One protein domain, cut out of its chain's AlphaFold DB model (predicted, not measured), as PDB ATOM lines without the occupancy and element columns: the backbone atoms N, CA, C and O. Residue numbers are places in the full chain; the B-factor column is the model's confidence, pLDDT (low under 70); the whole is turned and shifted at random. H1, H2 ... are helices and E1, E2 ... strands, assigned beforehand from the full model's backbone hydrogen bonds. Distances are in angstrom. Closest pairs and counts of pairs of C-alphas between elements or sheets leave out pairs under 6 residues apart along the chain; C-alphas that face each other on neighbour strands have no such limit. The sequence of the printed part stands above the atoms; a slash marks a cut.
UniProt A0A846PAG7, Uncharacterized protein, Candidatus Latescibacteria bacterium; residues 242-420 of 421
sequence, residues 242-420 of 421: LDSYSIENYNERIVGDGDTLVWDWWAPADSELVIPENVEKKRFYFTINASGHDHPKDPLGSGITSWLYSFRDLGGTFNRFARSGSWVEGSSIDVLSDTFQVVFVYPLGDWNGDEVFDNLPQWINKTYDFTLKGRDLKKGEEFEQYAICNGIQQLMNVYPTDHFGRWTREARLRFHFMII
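This is residues 242 to 420 of the 421 residues of an uncharacterized protein of Candidatus Latescibacteria bacterium (UniProt A0A846PAG7). Two strongly twisted sheets lie face to face as a sandwich, their strands crossing at 29 degrees, and the hairpin E9 and E10 reaches away from it as a long arm. The sheet E2, E11, E8, E5, E6 is mixed and curled like part of a barrel; the branched sheet is built on the long strand E4, with neighbours E1, E3 and E7. The printed part has 179 residues, mostly strand by class, with E1 to E7, the short helix H1, then E8 to E11 along the chain. It is loose, with a radius of gyration of the C-alphas of 21.4 A and spans of 79 by 39 by 30 A, only just a rod.

E1, residues 242 to 249, is antiparallel to E4, residues 279 to 293, with N 246 and O 289 2.8 A apart. E3, residues 270 to 274, forms a hairpin with E4, with N 281 and O 272 3.0 A apart. E1 and E3 lie on one side of E4; E7, residues 335 to 347, antiparallel to E4 at 165 degrees, is on the other side, with N 286 and O 340 2.8 A apart. In the other sheet the edge strand E2, residues 260 to 264, is parallel to E11, residues 411 to 420, with N 261 and O 416 2.8 A apart. E11 is antiparallel to E8, residues 366 to 375, with N 370 and O 413 2.8 A apart. E8 is antiparallel to E5, residues 306 to 313, with N 310 and O 371 2.9 A apart. E5 and E6, residues 327 to 329, form a hairpin, with N 307 and O 328 2.8 A apart. Between the sheets, the closest C-alphas of E5 and E7, Trp 307 and Leu 336, are 7.1 A apart. H1, residues 354 to 358, only grazes the branched sheet with residues 354 to 356; its one O i to N i+4 pair is within hydrogen-bond range. E9, residues 382 to 389, and E10, residues 392 to 400, form a hairpin, with N 387 and O 394 2.9 A apart.

E1 begins at C-alpha 242, (2.585, -18.608, 92.613), and is 21.1 A long. E4 is 45.3 A long, E7 39.2 A, E8 29.3 A, E10 24.5 A, E5 23.7 A and E9 22.5 A. E11 is 27.8 A long and ends at C-alpha 420, (13.315, -48.233, 87.541).

The C-alphas farthest apart, Gly 349 and Asn 390, are 79.4 A apart. The printed part has no cut. The links E4 to E5 and E5 to E6 are long. The mean pLDDT of the printed part is 73.2; 64 residues are under 70, among them 250 to 262 and 377 to 392.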
ATOM      1  N   LEU A 242       2.458 -17.207  92.251       71.94
ATOM      2  CA  LEU A 242       2.585 -18.608  92.613       71.94
ATOM      3  C   LEU A 242       3.617 -18.725  93.736       71.94
ATOM      4  O   LEU A 242       4.788 -18.414  93.517       71.94
ATOM      5  N   ASP A 243       3.188 -19.208  94.894       72.56
ATOM      6  CA  ASP A 243       4.030 -19.336  96.086       72.56
ATOM      7  C   ASP A 243       4.792 -20.647  96.110       72.56
ATOM      8  O   ASP A 243       5.981 -20.695  96.424       72.56
ATOM      9  N   SER A 244       4.093 -21.734  95.793       77.94
ATOM     10  CA  SER A 244       4.665 -23.069  95.808       77.94
ATOM     11  C   SER A 244       4.015 -23.948  94.755       77.94
ATOM     12  O   SER A 244       2.868 -23.741  94.360       77.94
ATOM     13  N   TYR A 245       4.764 -24.935  94.278       77.38
ATOM     14  CA  TYR A 245       4.240 -25.994  93.433       77.38
ATOM     15  C   TYR A 245       5.089 -27.254  93.595       77.38
ATOM     16  O   TYR A 245       6.300 -27.184  93.792       77.38
ATOM     17  N   SER A 246       4.450 -28.415  93.523       76.94
ATOM     18  CA  SER A 246       5.102 -29.721  93.596       76.94
ATOM     19  C   SER A 246       4.291 -30.770  92.843       76.94
ATOM     20  O   SER A 246       3.097 -30.595  92.594       76.94
ATOM     21  N   ILE A 247       4.962 -31.856  92.468       74.25
ATOM     22  CA  ILE A 247       4.338 -33.060  91.926       74.25
ATOM     23  C   ILE A 247       4.725 -34.199  92.865       74.25
ATOM     24  O   ILE A 247       5.907 -34.504  93.009       74.25
ATOM     25  N   GLU A 248       3.737 -34.811  93.508       75.38
ATOM     26  CA  GLU A 248       3.932 -35.866  94.504       75.38
ATOM     27  C   GLU A 248       3.334 -37.197  94.012       75.38
ATOM     28  O   GLU A 248       2.370 -37.213  93.243       75.38
ATOM     29  N   ASN A 249       3.914 -38.323  94.438       72.94
ATOM     30  CA  ASN A 249       3.359 -39.660  94.212       72.94
ATOM     31  C   ASN A 249       2.450 -40.038  95.396       72.94
ATOM     32  O   ASN A 249       2.750 -39.696  96.537       72.94
ATOM     33  N   TYR A 250       1.377 -40.791  95.142       62.62
ATOM     34  CA  TYR A 250       0.340 -41.158  96.118       62.62
ATOM     35  C   TYR A 250       0.864 -41.784  97.428       62.62
ATOM     36  O   TYR A 250       0.229 -41.637  98.468       62.62
ATOM     37  N   ASN A 251       2.024 -42.454  97.400       58.28
ATOM     38  CA  ASN A 251       2.586 -43.156  98.562       58.28
ATOM     39  C   ASN A 251       3.892 -42.556  99.112       58.28
ATOM     40  O   ASN A 251       4.307 -42.934 100.205       58.28
ATOM     41  N   GLU A 252       4.529 -41.620  98.400       57.78
ATOM     42  CA  GLU A 252       5.766 -40.969  98.845       57.78
ATOM     43  C   GLU A 252       5.773 -39.495  98.440       57.78
ATOM     44  O   GLU A 252       5.684 -39.137  97.260       57.78
ATOM     45  N   ARG A 253       5.908 -38.628  99.447       49.22
ATOM     46  CA  ARG A 253       6.064 -37.192  99.253       49.22
ATOM     47  C   ARG A 253       7.442 -36.915  98.658       49.22
ATOM     48  O   ARG A 253       8.434 -36.864  99.382       49.22
ATOM     49  N   ILE A 254       7.504 -36.714  97.348       54.00
ATOM     50  CA  ILE A 254       8.717 -36.233  96.685       54.00
ATOM     51  C   ILE A 254       8.740 -34.712  96.855       54.00
ATOM     52  O   ILE A 254       8.124 -33.971  96.093       54.00
ATOM     53  N   VAL A 255       9.407 -34.240  97.910       48.44
ATOM     54  CA  VAL A 255       9.686 -32.810  98.088       48.44
ATOM     55  C   VAL A 255      10.724 -32.426  97.035       48.44
ATOM     56  O   VAL A 255      11.811 -33.000  96.993       48.44
ATOM     57  N   GLY A 256      10.346 -31.518  96.137       44.91
ATOM     58  CA  GLY A 256      11.148 -31.107  94.991       44.91
ATOM     59  C   GLY A 256      12.451 -30.421  95.388       44.91
ATOM     60  O   GLY A 256      12.493 -29.203  95.463       44.91
ATOM     61  N   ASP A 257      13.502 -31.216  95.562       44.59
ATOM     62  CA  ASP A 257      14.905 -30.797  95.421       44.59
ATOM     63  C   ASP A 257      15.616 -31.574  94.288       44.59
ATOM     64  O   ASP A 257      16.817 -31.422  94.071       44.59
ATOM     65  N   GLY A 258      14.891 -32.418  93.539       54.91
ATOM     66  CA  GLY A 258      15.444 -33.232  92.457       54.91
ATOM     67  C   GLY A 258      14.702 -33.050  91.137       54.91
ATOM     68  O   GLY A 258      13.507 -33.319  91.051       54.91
ATOM     69  N   ASP A 259      15.435 -32.701  90.078       61.69
ATOM     70  CA  ASP A 259      14.970 -32.614  88.681       61.69
ATOM     71  C   ASP A 259      14.561 -33.982  88.085       61.69
ATOM     72  O   ASP A 259      14.554 -34.172  86.869       61.69
ATOM     73  N   THR A 260      14.311 -35.007  88.903       67.31
ATOM     74  CA  THR A 260      14.020 -36.372  88.453       67.31
ATOM     75  C   THR A 260      12.905 -36.975  89.283       67.31
ATOM     76  O   THR A 260      12.990 -37.083  90.503       67.31
ATOM     77  N   LEU A 261      11.875 -37.422  88.581       67.44
ATOM     78  CA  LEU A 261      10.794 -38.218  89.117       67.44
ATOM     79  C   LEU A 261      11.151 -39.692  88.872       67.44
ATOM     80  O   LEU A 261      11.095 -40.163  87.733       67.44
ATOM     81  N   VAL A 262      11.579 -40.385  89.929       69.88
ATOM     82  CA  VAL A 262      11.976 -41.801  89.888       69.88
ATOM     83  C   VAL A 262      10.865 -42.660  90.467       69.88
ATOM     84  O   VAL A 262      10.353 -42.360  91.544       69.88
ATOM     85  N   TRP A 263      10.537 -43.747  89.776       71.00
ATOM     86  CA  TRP A 263       9.528 -44.700  90.217       71.00
ATOM     87  C   TRP A 263      10.020 -46.127  90.251       71.00
ATOM     88  O   TRP A 263      10.540 -46.627  89.259       71.00
ATOM     89  N   ASP A 264       9.736 -46.787  91.365       75.69
ATOM     90  CA  ASP A 264       9.867 -48.225  91.510       75.69
ATOM     91  C   ASP A 264       8.664 -48.921  90.855       75.69
ATOM     92  O   ASP A 264       7.512 -48.670  91.232       75.69
ATOM     93  N   TRP A 265       8.918 -49.797  89.876       79.25
ATOM     94  CA  TRP A 265       7.883 -50.650  89.290       79.25
ATOM     95  C   TRP A 265       7.117 -51.413  90.370       79.25
ATOM     96  O   TRP A 265       5.930 -51.641  90.193       79.25
ATOM     97  N   TRP A 266       7.727 -51.767  91.499       74.88
ATOM     98  CA  TRP A 266       7.109 -52.538  92.580       74.88
ATOM     99  C   TRP A 266       6.318 -51.710  93.592       74.88
ATOM    100  O   TRP A 266       5.689 -52.292  94.481       74.88
ATOM    101  N   ALA A 267       6.296 -50.380  93.462       67.12
ATOM    102  CA  ALA A 267       5.488 -49.525  94.324       67.12
ATOM    103  C   ALA A 267       3.994 -49.921  94.263       67.12
ATOM    104  O   ALA A 267       3.524 -50.401  93.221       67.12
ATOM    105  N   PRO A 268       3.220 -49.719  95.353       57.41
ATOM    106  CA  PRO A 268       1.802 -50.046  95.358       57.41
ATOM    107  C   PRO A 268       1.102 -49.247  94.256       57.41
ATOM    108  O   PRO A 268       1.108 -48.017  94.273       57.41
ATOM    109  N   ALA A 269       0.520 -49.961  93.301       59.72
ATOM    110  CA  ALA A 269      -0.220 -49.415  92.178       59.72
ATOM    111  C   ALA A 269      -1.549 -50.158  92.079       59.72
ATOM    112  O   ALA A 269      -1.606 -51.361  92.354       59.72
ATOM    113  N   ASP A 270      -2.599 -49.467  91.646       66.19
ATOM    114  CA  ASP A 270      -3.867 -50.133  91.380       66.19
ATOM    115  C   ASP A 270      -3.707 -50.986  90.118       66.19
ATOM    116  O   ASP A 270      -3.506 -50.471  89.009       66.19
ATOM    117  N   SER A 271      -3.746 -52.306  90.305       67.00
ATOM    118  CA  SER A 271      -3.765 -53.280  89.220       67.00
ATOM    119  C   SER A 271      -5.205 -53.636  88.876       67.00
ATOM    120  O   SER A 271      -5.939 -54.161  89.716       67.00
ATOM    121  N   GLU A 272      -5.604 -53.389  87.635       74.62
ATOM    122  CA  GLU A 272      -6.917 -53.781  87.125       74.62
ATOM    123  C   GLU A 272      -6.738 -54.809  86.006       74.62
ATOM    124  O   GLU A 272      -6.080 -54.537  84.996       74.62
ATOM    125  N   LEU A 273      -7.323 -55.996  86.184       70.31
ATOM    126  CA  LEU A 273      -7.351 -57.035  85.158       70.31
ATOM    127  C   LEU A 273      -8.418 -56.693  84.113       70.31
ATOM    128  O   LEU A 273      -9.600 -56.584  84.446       70.31
ATOM    129  N   VAL A 274      -8.023 -56.579  82.842       71.56
ATOM    130  CA  VAL A 274      -8.953 -56.270  81.747       71.56
ATOM    131  C   VAL A 274      -9.211 -57.520  80.912       71.56
ATOM    132  O   VAL A 274      -8.465 -57.874  80.001       71.56
ATOM    133  N   ILE A 275     -10.313 -58.200  81.220       63.12
ATOM    134  CA  ILE A 275     -10.837 -59.321  80.428       63.12
ATOM    135  C   ILE A 275     -11.725 -58.728  79.320       63.12
ATOM    136  O   ILE A 275     -12.560 -57.878  79.644       63.12
ATOM    137  N   PRO A 276     -11.610 -59.132  78.036       64.75
ATOM    138  CA  PRO A 276     -10.966 -60.338  77.491       64.75
ATOM    139  C   PRO A 276      -9.596 -60.125  76.816       64.75
ATOM    140  O   PRO A 276      -9.154 -60.981  76.056       64.75
ATOM    141  N   GLU A 277      -8.924 -59.000  77.045       74.25
ATOM    142  CA  GLU A 277      -7.748 -58.597  76.257       74.25
ATOM    143  C   GLU A 277      -6.432 -59.293  76.670       74.25
ATOM    144  O   GLU A 277      -5.413 -59.071  76.026       74.25
ATOM    145  N   ASN A 278      -6.439 -60.163  77.693       82.75
ATOM    146  CA  ASN A 278      -5.236 -60.789  78.279       82.75
ATOM    147  C   ASN A 278      -4.148 -59.764  78.655       82.75
ATOM    148  O   ASN A 278      -2.954 -60.041  78.544       82.75
ATOM    149  N   VAL A 279      -4.569 -58.586  79.121       80.19
ATOM    150  CA  VAL A 279      -3.681 -57.524  79.601       80.19
ATOM    151  C   VAL A 279      -4.044 -57.112  81.023       80.19
ATOM    152  O   VAL A 279      -5.208 -57.142  81.435       80.19
ATOM    153  N   GLU A 280      -3.036 -56.677  81.757       77.56
ATOM    154  CA  GLU A 280      -3.151 -56.022  83.047       77.56
ATOM    155  C   GLU A 280      -2.848 -54.530  82.889       77.56
ATOM    156  O   GLU A 280      -2.041 -54.108  82.054       77.56
ATOM    157  N   LYS A 281      -3.542 -53.706  83.676       81.31
ATOM    158  CA  LYS A 281      -3.288 -52.268  83.748       81.31
ATOM    159  C   LYS A 281      -2.641 -51.933  85.074       81.31
ATOM    160  O   LYS A 281      -3.199 -52.273  86.111       81.31
ATOM    161  N   LYS A 282      -1.514 -51.224  85.037       78.19
ATOM    162  CA  LYS A 282      -0.885 -50.636  86.223       78.19
ATOM    163  C   LYS A 282      -1.092 -49.133  86.206       78.19
ATOM    164  O   LYS A 282      -0.671 -48.467  85.257       78.19
ATOM    165  N   ARG A 283      -1.779 -48.611  87.221       79.38
ATOM    166  CA  ARG A 283      -2.081 -47.183  87.344       79.38
ATOM    167  C   ARG A 283      -1.201 -46.551  88.405       79.38
ATOM    168  O   ARG A 283      -1.152 -47.016  89.538       79.38
ATOM    169  N   PHE A 284      -0.562 -45.459  88.030       76.06
ATOM    170  CA  PHE A 284       0.185 -44.613  88.938       76.06
ATOM    171  C   PHE A 284      -0.496 -43.255  89.032       76.06
ATOM    172  O   PHE A 284      -0.942 -42.721  88.013       76.06
ATOM    173  N   TYR A 285      -0.560 -42.701  90.237       78.38
ATOM    174  CA  TYR A 285      -1.255 -41.453  90.528       78.38
ATOM    175  C   TYR A 285      -0.263 -40.379  90.950       78.38
ATOM    176  O   TYR A 285       0.657 -40.633  91.727       78.38
ATOM    177  N   PHE A 286      -0.489 -39.175  90.448       75.19
ATOM    178  CA  PHE A 286       0.302 -37.996  90.743       75.19
ATOM    179  C   PHE A 286      -0.577 -36.884  91.232       75.19
ATOM    180  O   PHE A 286      -1.556 -36.577  90.559       75.19
ATOM    181  N   THR A 287      -0.168 -36.223  92.299       82.31
ATOM    182  CA  THR A 287      -0.845 -35.029  92.784       82.31
ATOM    183  C   THR A 287       0.002 -33.806  92.473       82.31
ATOM    184  O   THR A 287       1.155 -33.713  92.888       82.31
ATOM    185  N   ILE A 288      -0.567 -32.870  91.717       82.56
ATOM    186  CA  ILE A 288      -0.029 -31.523  91.556       82.56
ATOM    187  C   ILE A 288      -0.561 -30.716  92.727       82.56
ATOM    188  O   ILE A 288      -1.762 -30.448  92.784       82.56
ATOM    189  N   ASN A 289       0.335 -30.318  93.622       82.88
ATOM    190  CA  ASN A 289       0.013 -29.349  94.655       82.88
ATOM    191  C   ASN A 289       0.556 -28.000  94.224       82.88
ATOM    192  O   ASN A 289       1.723 -27.909  93.849       82.88
ATOM    193  N   ALA A 290      -0.253 -26.956  94.298       80.31
ATOM    194  CA  ALA A 290       0.225 -25.598  94.125       80.31
ATOM    195  C   ALA A 290      -0.481 -24.659  95.085       80.31
ATOM    196  O   ALA A 290      -1.641 -24.884  95.423       80.31
ATOM    197  N   SER A 291       0.221 -23.613  95.499       81.00
ATOM    198  CA  SER A 291      -0.376 -22.504  96.222       81.00
ATOM    199  C   SER A 291       0.007 -21.177  95.590       81.00
ATOM    200  O   SER A 291       1.070 -21.060  94.972       81.00
ATOM    201  N   GLY A 292      -0.833 -20.170  95.758       75.50
ATOM    202  CA  GLY A 292      -0.497 -18.796  95.422       75.50
ATOM    203  C   GLY A 292      -1.302 -17.806  96.240       75.50
ATOM    204  O   GLY A 292      -2.011 -18.202  97.154       75.50
ATOM    205  N   HIS A 293      -1.163 -16.533  95.914       71.62
ATOM    206  CA  HIS A 293      -2.007 -15.460  96.426       71.62
ATOM    207  C   HIS A 293      -2.067 -14.344  95.388       71.62
ATOM    208  O   HIS A 293      -1.131 -14.159  94.613       71.62
ATOM    209  N   ASP A 294      -3.154 -13.592  95.363       66.88
ATOM    210  CA  ASP A 294      -3.271 -12.320  94.655       66.88
ATOM    211  C   ASP A 294      -2.407 -11.243  95.334       66.88
ATOM    212  O   ASP A 294      -1.477 -10.724  94.713       66.88
ATOM    213  N   HIS A 295      -2.590 -11.034  96.641       69.62
ATOM    214  CA  HIS A 295      -1.734 -10.201  97.485       69.62
ATOM    215  C   HIS A 295      -1.835 -10.612  98.971       69.62
ATOM    216  O   HIS A 295      -2.908 -10.977  99.441       69.62
ATOM    217  N   PRO A 296      -0.766 -10.503  99.790       64.31
ATOM    218  CA  PRO A 296      -0.810 -10.928 101.196       64.31
ATOM    219  C   PRO A 296      -1.799 -10.161 102.091       64.31
ATOM    220  O   PRO A 296      -2.011 -10.562 103.235       64.31
ATOM    221  N   LYS A 297      -2.329  -9.023 101.620       63.50
ATOM    222  CA  LYS A 297      -3.332  -8.221 102.341       63.50
ATOM    223  C   LYS A 297      -4.766  -8.479 101.878       63.50
ATOM    224  O   LYS A 297      -5.676  -7.901 102.467       63.50
ATOM    225  N   ASP A 298      -4.966  -9.292 100.850       64.00
ATOM    226  CA  ASP A 298      -6.295  -9.477 100.290       64.00
ATOM    227  C   ASP A 298      -7.166 -10.357 101.209       64.00
ATOM    228  O   ASP A 298      -6.656 -11.195 101.968       64.00
ATOM    229  N   PRO A 299      -8.490 -10.131 101.237       60.12
ATOM    230  CA  PRO A 299      -9.397 -10.873 102.095       60.12
ATOM    231  C   PRO A 299      -9.469 -12.346 101.683       60.12
ATOM    232  O   PRO A 299      -9.401 -12.707 100.510       60.12
ATOM    233  N   LEU A 300      -9.690 -13.218 102.671       59.16
ATOM    234  CA  LEU A 300      -9.909 -14.651 102.450       59.16
ATOM    235  C   LEU A 300     -11.051 -14.858 101.445       59.16
ATOM    236  O   LEU A 300     -12.215 -14.648 101.788       59.16
ATOM    237  N   GLY A 301     -10.737 -15.269 100.215       60.50
ATOM    238  CA  GLY A 301     -11.759 -15.278  99.167       60.50
ATOM    239  C   GLY A 301     -11.282 -14.930  97.766       60.50
ATOM    240  O   GLY A 301     -11.845 -15.455  96.808       60.50
ATOM    241  N   SER A 302     -10.302 -14.033  97.643       58.22
ATOM    242  CA  SER A 302     -10.064 -13.288  96.395       58.22
ATOM    243  C   SER A 302      -8.935 -13.804  95.494       58.22
ATOM    244  O   SER A 302      -8.747 -13.267  94.406       58.22
ATOM    245  N   GLY A 303      -8.245 -14.874  95.882       71.75
ATOM    246  CA  GLY A 303      -7.058 -15.359  95.183       71.75
ATOM    247  C   GLY A 303      -7.290 -16.262  93.960       71.75
ATOM    248  O   GLY A 303      -8.281 -16.177  93.235       71.75
ATOM    249  N   ILE A 304      -6.342 -17.156  93.681       78.38
ATOM    250  CA  ILE A 304      -6.326 -17.995  92.474       78.38
ATOM    251  C   ILE A 304      -7.428 -19.058  92.543       78.38
ATOM    252  O   ILE A 304      -7.378 -19.977  93.360       78.38
ATOM    253  N   THR A 305      -8.397 -18.996  91.632       80.44
ATOM    254  CA  THR A 305      -9.541 -19.924  91.606       80.44
ATOM    255  C   THR A 305      -9.404 -21.028  90.565       80.44
ATOM    256  O   THR A 305     -10.019 -22.092  90.691       80.44
ATOM    257  N   SER A 306      -8.595 -20.815  89.524       83.44
ATOM    258  CA  SER A 306      -8.366 -21.825  88.494       83.44
ATOM    259  C   SER A 306      -6.922 -21.871  88.020       83.44
ATOM    260  O   SER A 306      -6.188 -20.887  88.038       83.44
ATOM    261  N   TRP A 307      -6.522 -23.055  87.582       84.69
ATOM    262  CA  TRP A 307      -5.149 -23.411  87.291       84.69
ATOM    263  C   TRP A 307      -5.052 -24.044  85.911       84.69
ATOM    264  O   TRP A 307      -5.881 -24.863  85.522       84.69
ATOM    265  N   LEU A 308      -4.028 -23.671  85.158       86.38
ATOM    266  CA  LEU A 308      -3.690 -24.259  83.877       86.38
ATOM    267  C   LEU A 308      -2.307 -24.867  84.005       86.38
ATOM    268  O   LEU A 308      -1.325 -24.145  84.190       86.38
ATOM    269  N   TYR A 309      -2.227 -26.182  83.851       86.00
ATOM    270  CA  TYR A 309      -0.952 -26.860  83.723       86.00
ATOM    271  C   TYR A 309      -0.809 -27.529  82.365       86.00
ATOM    272  O   TYR A 309      -1.779 -27.998  81.763       86.00
ATOM    273  N   SER A 310       0.420 -27.571  81.862       85.12
ATOM    274  CA  SER A 310       0.735 -28.325  80.654       85.12
ATOM    275  C   SER A 310       2.086 -29.007  80.757       85.12
ATOM    276  O   SER A 310       3.033 -28.463  81.328       85.12
ATOM    277  N   PHE A 311       2.158 -30.201  80.179       82.31
ATOM    278  CA  PHE A 311       3.379 -30.981  80.063       82.31
ATOM    279  C   PHE A 311       3.854 -30.936  78.621       82.31
ATOM    280  O   PHE A 311       3.089 -31.233  77.702       82.31
ATOM    281  N   ARG A 312       5.127 -30.605  78.415       82.25
ATOM    282  CA  ARG A 312       5.746 -30.613  77.095       82.25
ATOM    283  C   ARG A 312       6.981 -31.500  77.106       82.25
ATOM    284  O   ARG A 312       7.939 -31.227  77.819       82.25
ATOM    285  N   ASP A 313       6.961 -32.543  76.281       80.62
ATOM    286  CA  ASP A 313       8.177 -33.286  75.932       80.62
ATOM    287  C   ASP A 313       9.108 -32.355  75.136       80.62
ATOM    288  O   ASP A 313       8.678 -31.749  74.147       80.62
ATOM    289  N   LEU A 314      10.381 -32.268  75.526       73.88
ATOM    290  CA  LEU A 314      11.406 -31.534  74.774       73.88
ATOM    291  C   LEU A 314      11.637 -32.117  73.363       73.88
ATOM    292  O   LEU A 314      12.146 -31.419  72.487       73.88
ATOM    293  N   GLY A 315      11.209 -33.361  73.122       73.00
ATOM    294  CA  GLY A 315      11.152 -34.022  71.815       73.00
ATOM    295  C   GLY A 315       9.892 -33.741  70.977       73.00
ATOM    296  O   GLY A 315       9.847 -34.136  69.814       73.00
ATOM    297  N   GLY A 316       8.885 -33.037  71.517       54.25
ATOM    298  CA  GLY A 316       7.897 -32.300  70.717       54.25
ATOM    299  C   GLY A 316       6.520 -32.915  70.422       54.25
ATOM    300  O   GLY A 316       5.765 -32.271  69.698       54.25
ATOM    301  N   THR A 317       6.125 -34.084  70.945       52.09
ATOM    302  CA  THR A 317       4.847 -34.720  70.513       52.09
ATOM    303  C   THR A 317       4.009 -35.421  71.589       52.09
ATOM    304  O   THR A 317       3.068 -36.139  71.249       52.09
ATOM    305  N   PHE A 318       4.265 -35.214  72.883       54.09
ATOM    306  CA  PHE A 318       3.497 -35.906  73.927       54.09
ATOM    307  C   PHE A 318       2.425 -35.023  74.591       54.09
ATOM    308  O   PHE A 318       2.755 -34.143  75.374       54.09
ATOM    309  N   ASN A 319       1.143 -35.299  74.307       51.97
ATOM    310  CA  ASN A 319      -0.042 -34.574  74.815       51.97
ATOM    311  C   ASN A 319      -1.050 -35.498  75.545       51.97
ATOM    312  O   ASN A 319      -2.259 -35.308  75.429       51.97
ATOM    313  N   ARG A 320      -0.605 -36.556  76.241       61.09
ATOM    314  CA  ARG A 320      -1.526 -37.561  76.827       61.09
ATOM    315  C   ARG A 320      -1.679 -37.548  78.349       61.09
ATOM    316  O   ARG A 320      -2.404 -38.394  78.864       61.09
ATOM    317  N   PHE A 321      -1.086 -36.596  79.066       67.25
ATOM    318  CA  PHE A 321      -1.482 -36.389  80.461       67.25
ATOM    319  C   PHE A 321      -2.902 -35.820  80.482       67.25
ATOM    320  O   PHE A 321      -3.182 -34.813  79.826       67.25
ATOM    321  N   ALA A 322      -3.815 -36.505  81.175       62.72
ATOM    322  CA  ALA A 322      -5.202 -36.071  81.290       62.72
ATOM    323  C   ALA A 322      -5.250 -34.610  81.767       62.72
ATOM    324  O   ALA A 322      -4.478 -34.230  82.641       62.72
ATOM    325  N   ARG A 323      -6.131 -33.800  81.165       69.62
ATOM    326  CA  ARG A 323      -6.328 -32.366  81.469       69.62
ATOM    327  C   ARG A 323      -5.140 -31.434  81.176       69.62
ATOM    328  O   ARG A 323      -5.300 -30.229  81.332       69.62
ATOM    329  N   SER A 324      -4.010 -31.927  80.658       79.44
ATOM    330  CA  SER A 324      -2.916 -31.062  80.186       79.44
ATOM    331  C   SER A 324      -3.429 -30.053  79.153       79.44
ATOM    332  O   SER A 324      -4.047 -30.430  78.155       79.44
ATOM    333  N   GLY A 325      -3.173 -28.766  79.390       79.50
ATOM    334  CA  GLY A 325      -3.649 -27.672  78.541       79.50
ATOM    335  C   GLY A 325      -5.124 -27.302  78.740       79.50
ATOM    336  O   GLY A 325      -5.646 -26.493  77.976       79.50
ATOM    337  N   SER A 326      -5.796 -27.870  79.746       83.56
ATOM    338  CA  SER A 326      -7.145 -27.482  80.172       83.56
ATOM    339  C   SER A 326      -7.100 -26.789  81.533       83.56
ATOM    340  O   SER A 326      -6.255 -27.101  82.366       83.56
ATOM    341  N   TRP A 327      -8.023 -25.855  81.757       82.31
ATOM    342  CA  TRP A 327      -8.197 -25.233  83.067       82.31
ATOM    343  C   TRP A 327      -8.820 -26.224  84.049       82.31
ATOM    344  O   TRP A 327      -9.769 -26.933  83.708       82.31
ATOM    345  N   VAL A 328      -8.292 -26.233  85.265       84.50
ATOM    346  CA  VAL A 328      -8.766 -27.020  86.398       84.50
ATOM    347  C   VAL A 328      -9.114 -26.055  87.523       84.50
ATOM    348  O   VAL A 328      -8.356 -25.131  87.806       84.50
ATOM    349  N   GLU A 329     -10.275 -26.228  88.143       84.00
ATOM    350  CA  GLU A 329     -10.645 -25.432  89.314       84.00
ATOM    351  C   GLU A 329      -9.816 -25.873  90.525       84.00
ATOM    352  O   GLU A 329      -9.574 -27.068  90.712       84.00
ATOM    353  N   GLY A 330      -9.344 -24.908  91.318       75.38
ATOM    354  CA  GLY A 330      -8.621 -25.194  92.556       75.38
ATOM    355  C   GLY A 330      -9.479 -25.993  93.539       75.38
ATOM    356  O   GLY A 330     -10.707 -25.900  93.530       75.38
ATOM    357  N   SER A 331      -8.836 -26.774  94.409       73.69
ATOM    358  CA  SER A 331      -9.533 -27.473  95.501       73.69
ATOM    359  C   SER A 331     -10.086 -26.492  96.538       73.69
ATOM    360  O   SER A 331     -11.086 -26.769  97.198       73.69
ATOM    361  N   SER A 332      -9.429 -25.342  96.661       78.50
ATOM    362  CA  SER A 332      -9.906 -24.142  97.334       78.50
ATOM    363  C   SER A 332      -9.342 -22.926  96.602       78.50
ATOM    364  O   SER A 332      -8.511 -23.068  95.702       78.50
ATOM    365  N   ILE A 333      -9.764 -21.728  97.002       76.38
ATOM    366  CA  ILE A 333      -9.060 -20.499  96.620       76.38
ATOM    367  C   ILE A 333      -7.586 -20.659  96.995       76.38
ATOM    368  O   ILE A 333      -7.272 -21.273  98.022       76.38
ATOM    369  N   ASP A 334      -6.717 -20.179  96.113       78.94
ATOM    370  CA  ASP A 334      -5.265 -20.177  96.256       78.94
ATOM    371  C   ASP A 334      -4.587 -21.536  96.292       78.94
ATOM    372  O   ASP A 334      -3.364 -21.582  96.354       78.94
ATOM    373  N   VAL A 335      -5.325 -22.646  96.193       82.94
ATOM    374  CA  VAL A 335      -4.749 -23.990  96.293       82.94
ATOM    375  C   VAL A 335      -5.208 -24.874  95.140       82.94
ATOM    376  O   VAL A 335      -6.400 -25.089  94.907       82.94
ATOM    377  N   LEU A 336      -4.237 -25.458  94.448       85.12
ATOM    378  CA  LEU A 336      -4.434 -26.588  93.553       85.12
ATOM    379  C   LEU A 336      -4.038 -27.870  94.274       85.12
ATOM    380  O   LEU A 336      -2.929 -27.971  94.788       85.12
ATOM    381  N   SER A 337      -4.917 -28.862  94.224       87.75
ATOM    382  CA  SER A 337      -4.596 -30.261  94.488       87.75
ATOM    383  C   SER A 337      -5.314 -31.093  93.431       87.75
ATOM    384  O   SER A 337      -6.457 -31.507  93.635       87.75
ATOM    385  N   ASP A 338      -4.676 -31.303  92.280       85.75
ATOM    386  CA  ASP A 338      -5.247 -32.116  91.199       85.75
ATOM    387  C   ASP A 338      -4.463 -33.408  91.020       85.75
ATOM    388  O   ASP A 338      -3.237 -33.412  91.088       85.75
ATOM    389  N   THR A 339      -5.181 -34.505  90.782       83.62
ATOM    390  CA  THR A 339      -4.567 -35.817  90.593       83.62
ATOM    391  C   THR A 339      -4.695 -36.276  89.151       83.62
ATOM    392  O   THR A 339      -5.804 -36.430  88.635       83.62
ATOM    393  N   PHE A 340      -3.565 -36.556  88.504       80.50
ATOM    394  CA  PHE A 340      -3.535 -37.189  87.189       80.50
ATOM    395  C   PHE A 340      -2.960 -38.601  87.285       80.50
ATOM    396  O   PHE A 340      -2.205 -38.924  88.200       80.50
ATOM    397  N   GLN A 341      -3.343 -39.464  86.343       82.38
ATOM    398  CA  GLN A 341      -2.896 -40.855  86.320       82.38
ATOM    399  C   GLN A 341      -2.075 -41.164  85.074       82.38
ATOM    400  O   GLN A 341      -2.352 -40.662  83.980       82.38
ATOM    401  N   VAL A 342      -1.111 -42.060  85.243       79.00
ATOM    402  CA  VAL A 342      -0.363 -42.705  84.171       79.00
ATOM    403  C   VAL A 342      -0.692 -44.190  84.187       79.00
ATOM    404  O   VAL A 342      -0.640 -44.833  85.232       79.00
ATOM    405  N   VAL A 343      -1.068 -44.726  83.027       81.06
ATOM    406  CA  VAL A 343      -1.539 -46.108  82.895       81.06
ATOM    407  C   VAL A 343      -0.601 -46.879  81.981       81.06
ATOM    408  O   VAL A 343      -0.452 -46.530  80.809       81.06
ATOM    409  N   PHE A 344      -0.011 -47.945  82.510       80.50
ATOM    410  CA  PHE A 344       0.715 -48.945  81.734       80.50
ATOM    411  C   PHE A 344      -0.210 -50.112  81.436       80.50
ATOM    412  O   PHE A 344      -0.975 -50.531  82.301       80.50
ATOM    413  N   VAL A 345      -0.137 -50.626  80.213       80.31
ATOM    414  CA  VAL A 345      -0.841 -51.834  79.781       80.31
ATOM    415  C   VAL A 345       0.231 -52.868  79.469       80.31
ATOM    416  O   VAL A 345       1.135 -52.561  78.694       80.31
ATOM    417  N   TYR A 346       0.147 -54.047  80.075       80.75
ATOM    418  CA  TYR A 346       1.140 -55.114  79.927       80.75
ATOM    419  C   TYR A 346       0.461 -56.483  79.851       80.75
ATOM    420  O   TYR A 346      -0.675 -56.610  80.311       80.75
ATOM    421  N   PRO A 347       1.083 -57.505  79.243       84.31
ATOM    422  CA  PRO A 347       0.442 -58.810  79.136       84.31
ATOM    423  C   PRO A 347       0.241 -59.498  80.481       84.31
ATOM    424  O   PRO A 347       1.053 -59.394  81.400       84.31
ATOM    425  N   LEU A 348      -0.862 -60.235  80.577       80.94
ATOM    426  CA  LEU A 348      -1.215 -61.010  81.758       80.94
ATOM    427  C   LEU A 348      -0.098 -62.006  82.110       80.94
ATOM    428  O   LEU A 348       0.234 -62.878  81.307       80.94
ATOM    429  N   GLY A 349       0.430 -61.912  83.333       82.31
ATOM    430  CA  GLY A 349       1.491 -62.788  83.836       82.31
ATOM    431  C   GLY A 349       2.908 -62.208  83.773       82.31
ATOM    432  O   GLY A 349       3.816 -62.826  84.331       82.31
ATOM    433  N   ASP A 350       3.106 -61.027  83.176       83.12
ATOM    434  CA  ASP A 350       4.376 -60.287  83.221       83.12
ATOM    435  C   ASP A 350       4.499 -59.443  84.506       83.12
ATOM    436  O   ASP A 350       4.577 -58.215  84.498       83.12
ATOM    437  N   TRP A 351       4.500 -60.119  85.658       78.44
ATOM    438  CA  TRP A 351       4.548 -59.464  86.973       78.44
ATOM    439  C   TRP A 351       5.818 -58.627  87.183       78.44
ATOM    440  O   TRP A 351       5.797 -57.627  87.902       78.44
ATOM    441  N   ASN A 352       6.914 -59.021  86.530       81.38
ATOM    442  CA  ASN A 352       8.199 -58.328  86.576       81.38
ATOM    443  C   ASN A 352       8.252 -57.084  85.681       81.38
ATOM    444  O   ASN A 352       9.222 -56.331  85.771       81.38
ATOM    445  N   GLY A 353       7.248 -56.888  84.820       80.56
ATOM    446  CA  GLY A 353       7.249 -55.849  83.796       80.56
ATOM    447  C   GLY A 353       8.350 -56.036  82.752       80.56
ATOM    448  O   GLY A 353       8.746 -55.050  82.137       80.56
ATOM    449  N   ASP A 354       8.880 -57.250  82.574       87.25
ATOM    450  CA  ASP A 354       9.988 -57.535  81.657       87.25
ATOM    451  C   ASP A 354       9.665 -57.029  80.241       87.25
ATOM    452  O   ASP A 354      10.473 -56.333  79.628       87.25
ATOM    453  N   GLU A 355       8.442 -57.260  79.758       83.00
ATOM    454  CA  GLU A 355       8.008 -56.815  78.434       83.00
ATOM    455  C   GLU A 355       7.829 -55.294  78.356       83.00
ATOM    456  O   GLU A 355       8.109 -54.682  77.318       83.00
ATOM    457  N   VAL A 356       7.404 -54.671  79.459       81.94
ATOM    458  CA  VAL A 356       7.303 -53.209  79.576       81.94
ATOM    459  C   VAL A 356       8.685 -52.570  79.539       81.94
ATOM    460  O   VAL A 356       8.855 -51.568  78.853       81.94
ATOM    461  N   PHE A 357       9.674 -53.136  80.234       86.38
ATOM    462  CA  PHE A 357      11.048 -52.631  80.240       86.38
ATOM    463  C   PHE A 357      11.770 -52.873  78.909       86.38
ATOM    464  O   PHE A 357      12.525 -52.006  78.465       86.38
ATOM    465  N   ASP A 358      11.488 -53.990  78.237       88.50
ATOM    466  CA  ASP A 358      12.010 -54.277  76.897       88.50
ATOM    467  C   ASP A 358      11.401 -53.355  75.827       88.50
ATOM    468  O   ASP A 358      12.046 -53.042  74.823       88.50
ATOM    469  N   ASN A 359      10.172 -52.876  76.052       84.25
ATOM    470  CA  ASN A 359       9.422 -52.033  75.121       84.25
ATOM    471  C   ASN A 359       8.888 -50.763  75.791       84.25
ATOM    472  O   ASN A 359       7.710 -50.418  75.640       84.25
ATOM    473  N   LEU A 360       9.754 -50.049  76.521       82.31
ATOM    474  CA  LEU A 360       9.340 -48.846  77.238       82.31
ATOM    475  C   LEU A 360       8.638 -47.868  76.287       82.31
ATOM    476  O   LEU A 360       9.169 -47.549  75.213       82.31
ATOM    477  N   PRO A 361       7.457 -47.347  76.668       80.38
ATOM    478  CA  PRO A 361       6.808 -46.317  75.886       80.38
ATOM    479  C   PRO A 361       7.769 -45.157  75.621       80.38
ATOM    480  O   PRO A 361       8.485 -44.727  76.520       80.38
ATOM    481  N   GLN A 362       7.744 -44.586  74.414       83.31
ATOM    482  CA  GLN A 362       8.677 -43.521  74.003       83.31
ATOM    483  C   GLN A 362       8.625 -42.244  74.861       83.31
ATOM    484  O   GLN A 362       9.389 -41.319  74.612       83.31
ATOM    485  N   TRP A 363       7.682 -42.134  75.793       79.69
ATOM    486  CA  TRP A 363       7.541 -41.025  76.732       79.69
ATOM    487  C   TRP A 363       8.201 -41.311  78.098       79.69
ATOM    488  O   TRP A 363       8.343 -40.420  78.926       79.69
ATOM    489  N   ILE A 364       8.662 -42.537  78.333       80.44
ATOM    490  CA  ILE A 364       9.493 -42.893  79.483       80.44
ATOM    491  C   ILE A 364      10.956 -42.538  79.202       80.44
ATOM    492  O   ILE A 364      11.397 -42.572  78.054       80.44
ATOM    493  N   ASN A 365      11.716 -42.239  80.259       83.62
ATOM    494  CA  ASN A 365      13.139 -41.898  80.209       83.62
ATOM    495  C   ASN A 365      13.401 -40.623  79.392       83.62
ATOM    496  O   ASN A 365      14.365 -40.508  78.631       83.62
ATOM    497  N   LYS A 366      12.484 -39.662  79.525       84.56
ATOM    498  CA  LYS A 366      12.504 -38.375  78.837       84.56
ATOM    499  C   LYS A 366      12.394 -37.219  79.813       84.56
ATOM    500  O   LYS A 366      11.915 -37.363  80.934       84.56
ATOM    501  N   THR A 367      12.834 -36.057  79.348       83.50
ATOM    502  CA  THR A 367      12.752 -34.805  80.096       83.50
ATOM    503  C   THR A 367      11.542 -34.001  79.649       83.50
ATOM    504  O   THR A 367      11.333 -33.773  78.454       83.50
ATOM    505  N   TYR A 368      10.780 -33.547  80.634       83.81
ATOM    506  CA  TYR A 368       9.559 -32.784  80.465       83.81
ATOM    507  C   TYR A 368       9.722 -31.387  81.046       83.81
ATOM    508  O   TYR A 368      10.267 -31.215  82.137       83.81
ATOM    509  N   ASP A 369       9.198 -30.403  80.321       83.19
ATOM    510  CA  ASP A 369       8.896 -29.090  80.875       83.19
ATOM    511  C   ASP A 369       7.428 -29.107  81.331       83.19
ATOM    512  O   ASP A 369       6.506 -29.221  80.517       83.19
ATOM    513  N   PHE A 370       7.209 -29.014  82.638       83.75
ATOM    514  CA  PHE A 370       5.911 -28.726  83.232       83.75
ATOM    515  C   PHE A 370       5.770 -27.225  83.412       83.75
ATOM    516  O   PHE A 370       6.646 -26.556  83.957       83.75
ATOM    517  N   THR A 371       4.649 -26.703  82.943       84.81
ATOM    518  CA  THR A 371       4.278 -25.302  83.123       84.81
ATOM    519  C   THR A 371       3.012 -25.230  83.949       84.81
ATOM    520  O   THR A 371       2.099 -26.022  83.723       84.81
ATOM    521  N   LEU A 372       2.961 -24.278  84.875       83.94
ATOM    522  CA  LEU A 372       1.798 -24.007  85.710       83.94
ATOM    523  C   LEU A 372       1.502 -22.508  85.714       83.94
ATOM    524  O   LEU A 372       2.406 -21.681  85.858       83.94
ATOM    525  N   LYS A 373       0.222 -22.174  85.560       85.19
ATOM    526  CA  LYS A 373      -0.328 -20.826  85.710       85.19
ATOM    527  C   LYS A 373      -1.573 -20.890  86.574       85.19
ATOM    528  O   LYS A 373      -2.400 -21.774  86.375       85.19
ATOM    529  N   GLY A 374      -1.723 -19.944  87.483       82.38
ATOM    530  CA  GLY A 374      -2.996 -19.638  88.120       82.38
ATOM    531  C   GLY A 374      -3.698 -18.496  87.396       82.38
ATOM    532  O   GLY A 374      -3.057 -17.718  86.686       82.38
ATOM    533  N   ARG A 375      -5.007 -18.380  87.586       79.38
ATOM    534  CA  ARG A 375      -5.745 -17.133  87.398       79.38
ATOM    535  C   ARG A 375      -6.795 -16.959  88.486       79.38
ATOM    536  O   ARG A 375      -7.328 -17.937  89.013       79.38
ATOM    537  N   ASP A 376      -7.079 -15.704  88.773       70.94
ATOM    538  CA  ASP A 376      -8.075 -15.234  89.736       70.94
ATOM    539  C   ASP A 376      -9.524 -15.542  89.309       70.94
ATOM    540  O   ASP A 376     -10.370 -15.823  90.150       70.94
ATOM    541  N   LEU A 377      -9.802 -15.597  88.002       66.31
ATOM    542  CA  LEU A 377     -11.160 -15.759  87.460       66.31
ATOM    543  C   LEU A 377     -11.511 -17.157  86.939       66.31
ATOM    544  O   LEU A 377     -10.737 -17.786  86.201       66.31
ATOM    545  N   LYS A 378     -12.752 -17.600  87.177       67.75
ATOM    546  CA  LYS A 378     -13.324 -18.745  86.456       67.75
ATOM    547  C   LYS A 378     -13.760 -18.329  85.051       67.75
ATOM    548  O   LYS A 378     -14.006 -17.167  84.742       67.75
ATOM    549  N   LYS A 379     -13.820 -19.310  84.146       66.12
ATOM    550  CA  LYS A 379     -14.309 -19.074  82.780       66.12
ATOM    551  C   LYS A 379     -15.820 -18.834  82.837       66.12
ATOM    552  O   LYS A 379     -16.516 -19.677  83.396       66.12
ATOM    553  N   GLY A 380     -16.308 -17.767  82.204       69.19
ATOM    554  CA  GLY A 380     -17.738 -17.446  82.161       69.19
ATOM    555  C   GLY A 380     -18.303 -16.769  83.414       69.19
ATOM    556  O   GLY A 380     -19.519 -16.740  83.567       69.19
ATOM    557  N   GLU A 381     -17.454 -16.241  84.297       68.31
ATOM    558  CA  GLU A 381     -17.921 -15.298  85.319       68.31
ATOM    559  C   GLU A 381     -18.325 -13.964  84.663       68.31
ATOM    560  O   GLU A 381     -17.836 -13.583  83.593       68.31
ATOM    561  N   GLU A 382     -19.257 -13.259  85.295       69.69
ATOM    562  CA  GLU A 382     -19.725 -11.943  84.868       69.69
ATOM    563  C   GLU A 382     -19.461 -10.920  85.974       69.69
ATOM    564  O   GLU A 382     -19.495 -11.233  87.164       69.69
ATOM    565  N   PHE A 383     -19.165  -9.692  85.564       62.44
ATOM    566  CA  PHE A 383     -18.770  -8.592  86.434       62.44
ATOM    567  C   PHE A 383     -19.805  -7.462  86.337       62.44
ATOM    568  O   PHE A 383     -19.935  -6.835  85.289       62.44
ATOM    569  N   GLU A 384     -20.561  -7.220  87.410       68.25
ATOM    570  CA  GLU A 384     -21.743  -6.339  87.464       68.25
ATOM    571  C   GLU A 384     -21.475  -4.948  88.061       68.25
ATOM    572  O   GLU A 384     -21.294  -4.815  89.264       68.25
ATOM    573  N   GLN A 385     -21.502  -3.886  87.252       60.19
ATOM    574  CA  GLN A 385     -21.161  -2.531  87.688       60.19
ATOM    575  C   GLN A 385     -22.252  -1.810  88.394       60.19
ATOM    576  O   GLN A 385     -23.313  -1.641  87.827       60.19
ATOM    577  N   TYR A 386     -21.944  -1.269  89.565       65.12
ATOM    578  CA  TYR A 386     -22.888  -0.494  90.338       65.12
ATOM    579  C   TYR A 386     -22.473   0.972  90.450       65.12
ATOM    580  O   TYR A 386     -21.291   1.308  90.420       65.12
ATOM    581  N   ALA A 387     -23.467   1.845  90.590       61.56
ATOM    582  CA  ALA A 387     -23.299   3.241  90.970       61.56
ATOM    583  C   ALA A 387     -24.360   3.634  92.006       61.56
ATOM    584  O   ALA A 387     -25.473   3.107  91.986       61.56
ATOM    585  N   ILE A 388     -24.038   4.557  92.917       59.66
ATOM    586  CA  ILE A 388     -24.988   5.039  93.930       59.66
ATOM    587  C   ILE A 388     -25.598   6.359  93.458       59.66
ATOM    588  O   ILE A 388     -24.921   7.377  93.342       59.66
ATOM    589  N   CYS A 389     -26.907   6.361  93.237       58.56
ATOM    590  CA  CYS A 389     -27.669   7.534  92.832       58.56
ATOM    591  C   CYS A 389     -28.749   7.803  93.881       58.56
ATOM    592  O   CYS A 389     -29.610   6.958  94.119       58.56
ATOM    593  N   ASN A 390     -28.702   8.972  94.534       61.06
ATOM    594  CA  ASN A 390     -29.653   9.349  95.593       61.06
ATOM    595  C   ASN A 390     -29.750   8.317  96.741       61.06
ATOM    596  O   ASN A 390     -30.834   8.030  97.245       61.06
ATOM    597  N   GLY A 391     -28.616   7.729  97.132       62.75
ATOM    598  CA  GLY A 391     -28.556   6.703  98.179       62.75
ATOM    599  C   GLY A 391     -29.058   5.317  97.755       62.75
ATOM    600  O   GLY A 391     -29.155   4.434  98.602       62.75
ATOM    601  N   ILE A 392     -29.365   5.111  96.470       66.56
ATOM    602  CA  ILE A 392     -29.801   3.827  95.909       66.56
ATOM    603  C   ILE A 392     -28.703   3.287  94.989       66.56
ATOM    604  O   ILE A 392     -28.256   3.987  94.081       66.56
ATOM    605  N   GLN A 393     -28.292   2.037  95.202       70.12
ATOM    606  CA  GLN A 393     -27.369   1.315  94.324       70.12
ATOM    607  C   GLN A 393     -28.088   0.890  93.030       70.12
ATOM    608  O   GLN A 393     -29.176   0.318  93.080       70.12
ATOM    609  N   GLN A 394     -27.499   1.186  91.870       70.25
ATOM    610  CA  GLN A 394     -28.044   0.887  90.542       70.25
ATOM    611  C   GLN A 394     -27.030   0.096  89.717       70.25
ATOM    612  O   GLN A 394     -25.874   0.503  89.644       70.25
ATOM    613  N   LEU A 395     -27.466  -1.004  89.091       76.88
ATOM    614  CA  LEU A 395     -26.665  -1.763  88.126       76.88
ATOM    615  C   LEU A 395     -26.550  -0.975  86.809       76.88
ATOM    616  O   LEU A 395     -27.552  -0.527  86.254       76.88
ATOM    617  N   MET A 396     -25.331  -0.836  86.313       69.69
ATOM    618  CA  MET A 396     -24.912  -0.015  85.183       69.69
ATOM    619  C   MET A 396     -24.496  -0.882  83.997       69.69
ATOM    620  O   MET A 396     -25.013  -0.699  82.901       69.69
ATOM    621  N   ASN A 397     -23.575  -1.823  84.214       67.50
ATOM    622  CA  ASN A 397     -22.976  -2.644  83.162       67.50
ATOM    623  C   ASN A 397     -22.757  -4.078  83.647       67.50
ATOM    624  O   ASN A 397     -22.667  -4.317  84.843       67.50
ATOM    625  N   VAL A 398     -22.624  -5.021  82.715       72.44
ATOM    626  CA  VAL A 398     -22.182  -6.391  82.999       72.44
ATOM    627  C   VAL A 398     -21.069  -6.737  82.017       72.44
ATOM    628  O   VAL A 398     -21.251  -6.587  80.807       72.44
ATOM    629  N   TYR A 399     -19.910  -7.158  82.516       62.12
ATOM    630  CA  TYR A 399     -18.736  -7.463  81.701       62.12
ATOM    631  C   TYR A 399     -18.394  -8.958  81.776       62.12
ATOM    632  O   TYR A 399     -18.295  -9.501  82.874       62.12
ATOM    633  N   PRO A 400     -18.160  -9.637  80.640       64.00
ATOM    634  CA  PRO A 400     -17.717 -11.030  80.643       64.00
ATOM    635  C   PRO A 400     -16.240 -11.134  81.055       64.00
ATOM    636  O   PRO A 400     -15.386 -10.457  80.479       64.00
ATOM    637  N   THR A 401     -15.912 -12.011  82.008       61.66
ATOM    638  CA  THR A 401     -14.559 -12.126  82.594       61.66
ATOM    639  C   THR A 401     -13.523 -12.796  81.695       61.66
ATOM    640  O   THR A 401     -12.321 -12.713  81.965       61.66
ATOM    641  N   ASP A 402     -13.953 -13.397  80.584       61.88
ATOM    642  CA  ASP A 402     -13.085 -14.102  79.633       61.88
ATOM    643  C   ASP A 402     -11.941 -13.218  79.082       61.88
ATOM    644  O   ASP A 402     -10.923 -13.741  78.624       61.88
ATOM    645  N   HIS A 403     -12.074 -11.889  79.171       55.38
ATOM    646  CA  HIS A 403     -11.066 -10.907  78.754       55.38
ATOM    647  C   HIS A 403     -10.299 -10.229  79.905       55.38
ATOM    648  O   HIS A 403      -9.366  -9.476  79.627       55.38
ATOM    649  N   PHE A 404     -10.656 -10.485  81.171       54.00
ATOM    650  CA  PHE A 404     -10.145  -9.742  82.336       54.00
ATOM    651  C   PHE A 404      -9.321 -10.579  83.329       54.00
ATOM    652  O   PHE A 404      -8.674  -9.996  84.197       54.00
ATOM    653  N   GLY A 405      -9.306 -11.913  83.206       57.72
ATOM    654  CA  GLY A 405      -8.572 -12.801  84.121       57.72
ATOM    655  C   GLY A 405      -7.062 -12.596  84.076       57.72
ATOM    656  O   GLY A 405      -6.448 -12.755  83.013       57.72
ATOM    657  N   ARG A 406      -6.453 -12.289  85.227       62.44
ATOM    658  CA  ARG A 406      -4.998 -12.162  85.336       62.44
ATOM    659  C   ARG A 406      -4.352 -13.510  85.495       62.44
ATOM    660  O   ARG A 406      -4.846 -14.379  86.196       62.44
ATOM    661  N   TRP A 407      -3.224 -13.688  84.822       71.81
ATOM    662  CA  TRP A 407      -2.458 -14.918  84.930       71.81
ATOM    663  C   TRP A 407      -1.340 -14.697  85.928       71.81
ATOM    664  O   TRP A 407      -0.675 -13.658  85.894       71.81
ATOM    665  N   THR A 408      -1.070 -15.707  86.747       68.31
ATOM    666  CA  THR A 408       0.181 -15.723  87.489       68.31
ATOM    667  C   THR A 408       1.346 -15.706  86.512       68.31
ATOM    668  O   THR A 408       1.231 -16.094  85.338       68.31
ATOM    669  N   ARG A 409       2.529 -15.338  87.009       73.38
ATOM    670  CA  ARG A 409       3.751 -15.706  86.292       73.38
ATOM    671  C   ARG A 409       3.750 -17.217  86.054       73.38
ATOM    672  O   ARG A 409       3.340 -17.997  86.913       73.38
ATOM    673  N   GLU A 410       4.185 -17.610  84.861       81.19
ATOM    674  CA  GLU A 410       4.337 -19.018  84.509       81.19
ATOM    675  C   GLU A 410       5.451 -19.617  85.362       81.19
ATOM    676  O   GLU A 410       6.607 -19.204  85.245       81.19
ATOM    677  N   ALA A 411       5.115 -20.596  86.195       78.12
ATOM    678  CA  ALA A 411       6.128 -21.439  86.797       78.12
ATOM    679  C   ALA A 411       6.513 -22.557  85.849       78.12
ATOM    680  O   ALA A 411       5.683 -23.080  85.100       78.12
ATOM    681  N   ARG A 412       7.796 -22.905  85.891       81.81
ATOM    682  CA  ARG A 412       8.381 -23.955  85.071       81.81
ATOM    683  C   ARG A 412       9.123 -24.923  85.966       81.81
ATOM    684  O   ARG A 412      10.097 -24.533  86.600       81.81
ATOM    685  N   LEU A 413       8.686 -26.174  85.948       80.56
ATOM    686  CA  LEU A 413       9.432 -27.289  86.503       80.56
ATOM    687  C   LEU A 413      10.003 -28.093  85.348       80.56
ATOM    688  O   LEU A 413       9.260 -28.508  84.459       80.56
ATOM    689  N   ARG A 414      11.304 -28.352  85.372       81.06
ATOM    690  CA  ARG A 414      11.896 -29.355  84.497       81.06
ATOM    691  C   ARG A 414      12.105 -30.618  85.302       81.06
ATOM    692  O   ARG A 414      12.728 -30.569  86.352       81.06
ATOM    693  N   PHE A 415      11.607 -31.737  84.799       76.25
ATOM    694  CA  PHE A 415      11.826 -33.017  85.453       76.25
ATOM    695  C   PHE A 415      12.072 -34.122  84.434       76.25
ATOM    696  O   PHE A 415      11.575 -34.099  83.306       76.25
ATOM    697  N   HIS A 416      12.874 -35.094  84.837       81.38
ATOM    698  CA  HIS A 416      13.145 -36.298  84.081       81.38
ATOM    699  C   HIS A 416      12.249 -37.429  84.586       81.38
ATOM    700  O   HIS A 416      12.227 -37.718  85.780       81.38
ATOM    701  N   PHE A 417      11.482 -38.039  83.687       79.69
ATOM    702  CA  PHE A 417      10.567 -39.126  84.016       79.69
ATOM    703  C   PHE A 417      11.289 -40.461  83.854       79.69
ATOM    704  O   PHE A 417      11.550 -40.879  82.724       79.69
ATOM    705  N   MET A 418      11.588 -41.145  84.957       81.31
ATOM    706  CA  MET A 418      12.304 -42.420  84.944       81.31
ATOM    707  C   MET A 418      11.512 -43.501  85.675       81.31
ATOM    708  O   MET A 418      11.049 -43.301  86.795       81.31
ATOM    709  N   ILE A 419      11.411 -44.670  85.047       77.31
ATOM    710  CA  ILE A 419      10.940 -45.885  85.704       77.31
ATOM    711  C   ILE A 419      12.133 -46.808  85.919       77.31
ATOM    712  O   ILE A 419      12.916 -47.043  84.996       77.31
ATOM    713  N   ILE A 420      12.292 -47.274  87.148       81.25
ATOM    714  CA  ILE A 420      13.315 -48.233  87.541       81.25
ATOM    715  C   ILE A 420      12.647 -49.552  87.908       81.25
ATOM    716  O   ILE A 420      11.487 -49.599  88.325       81.25
TER     717      ILE A 420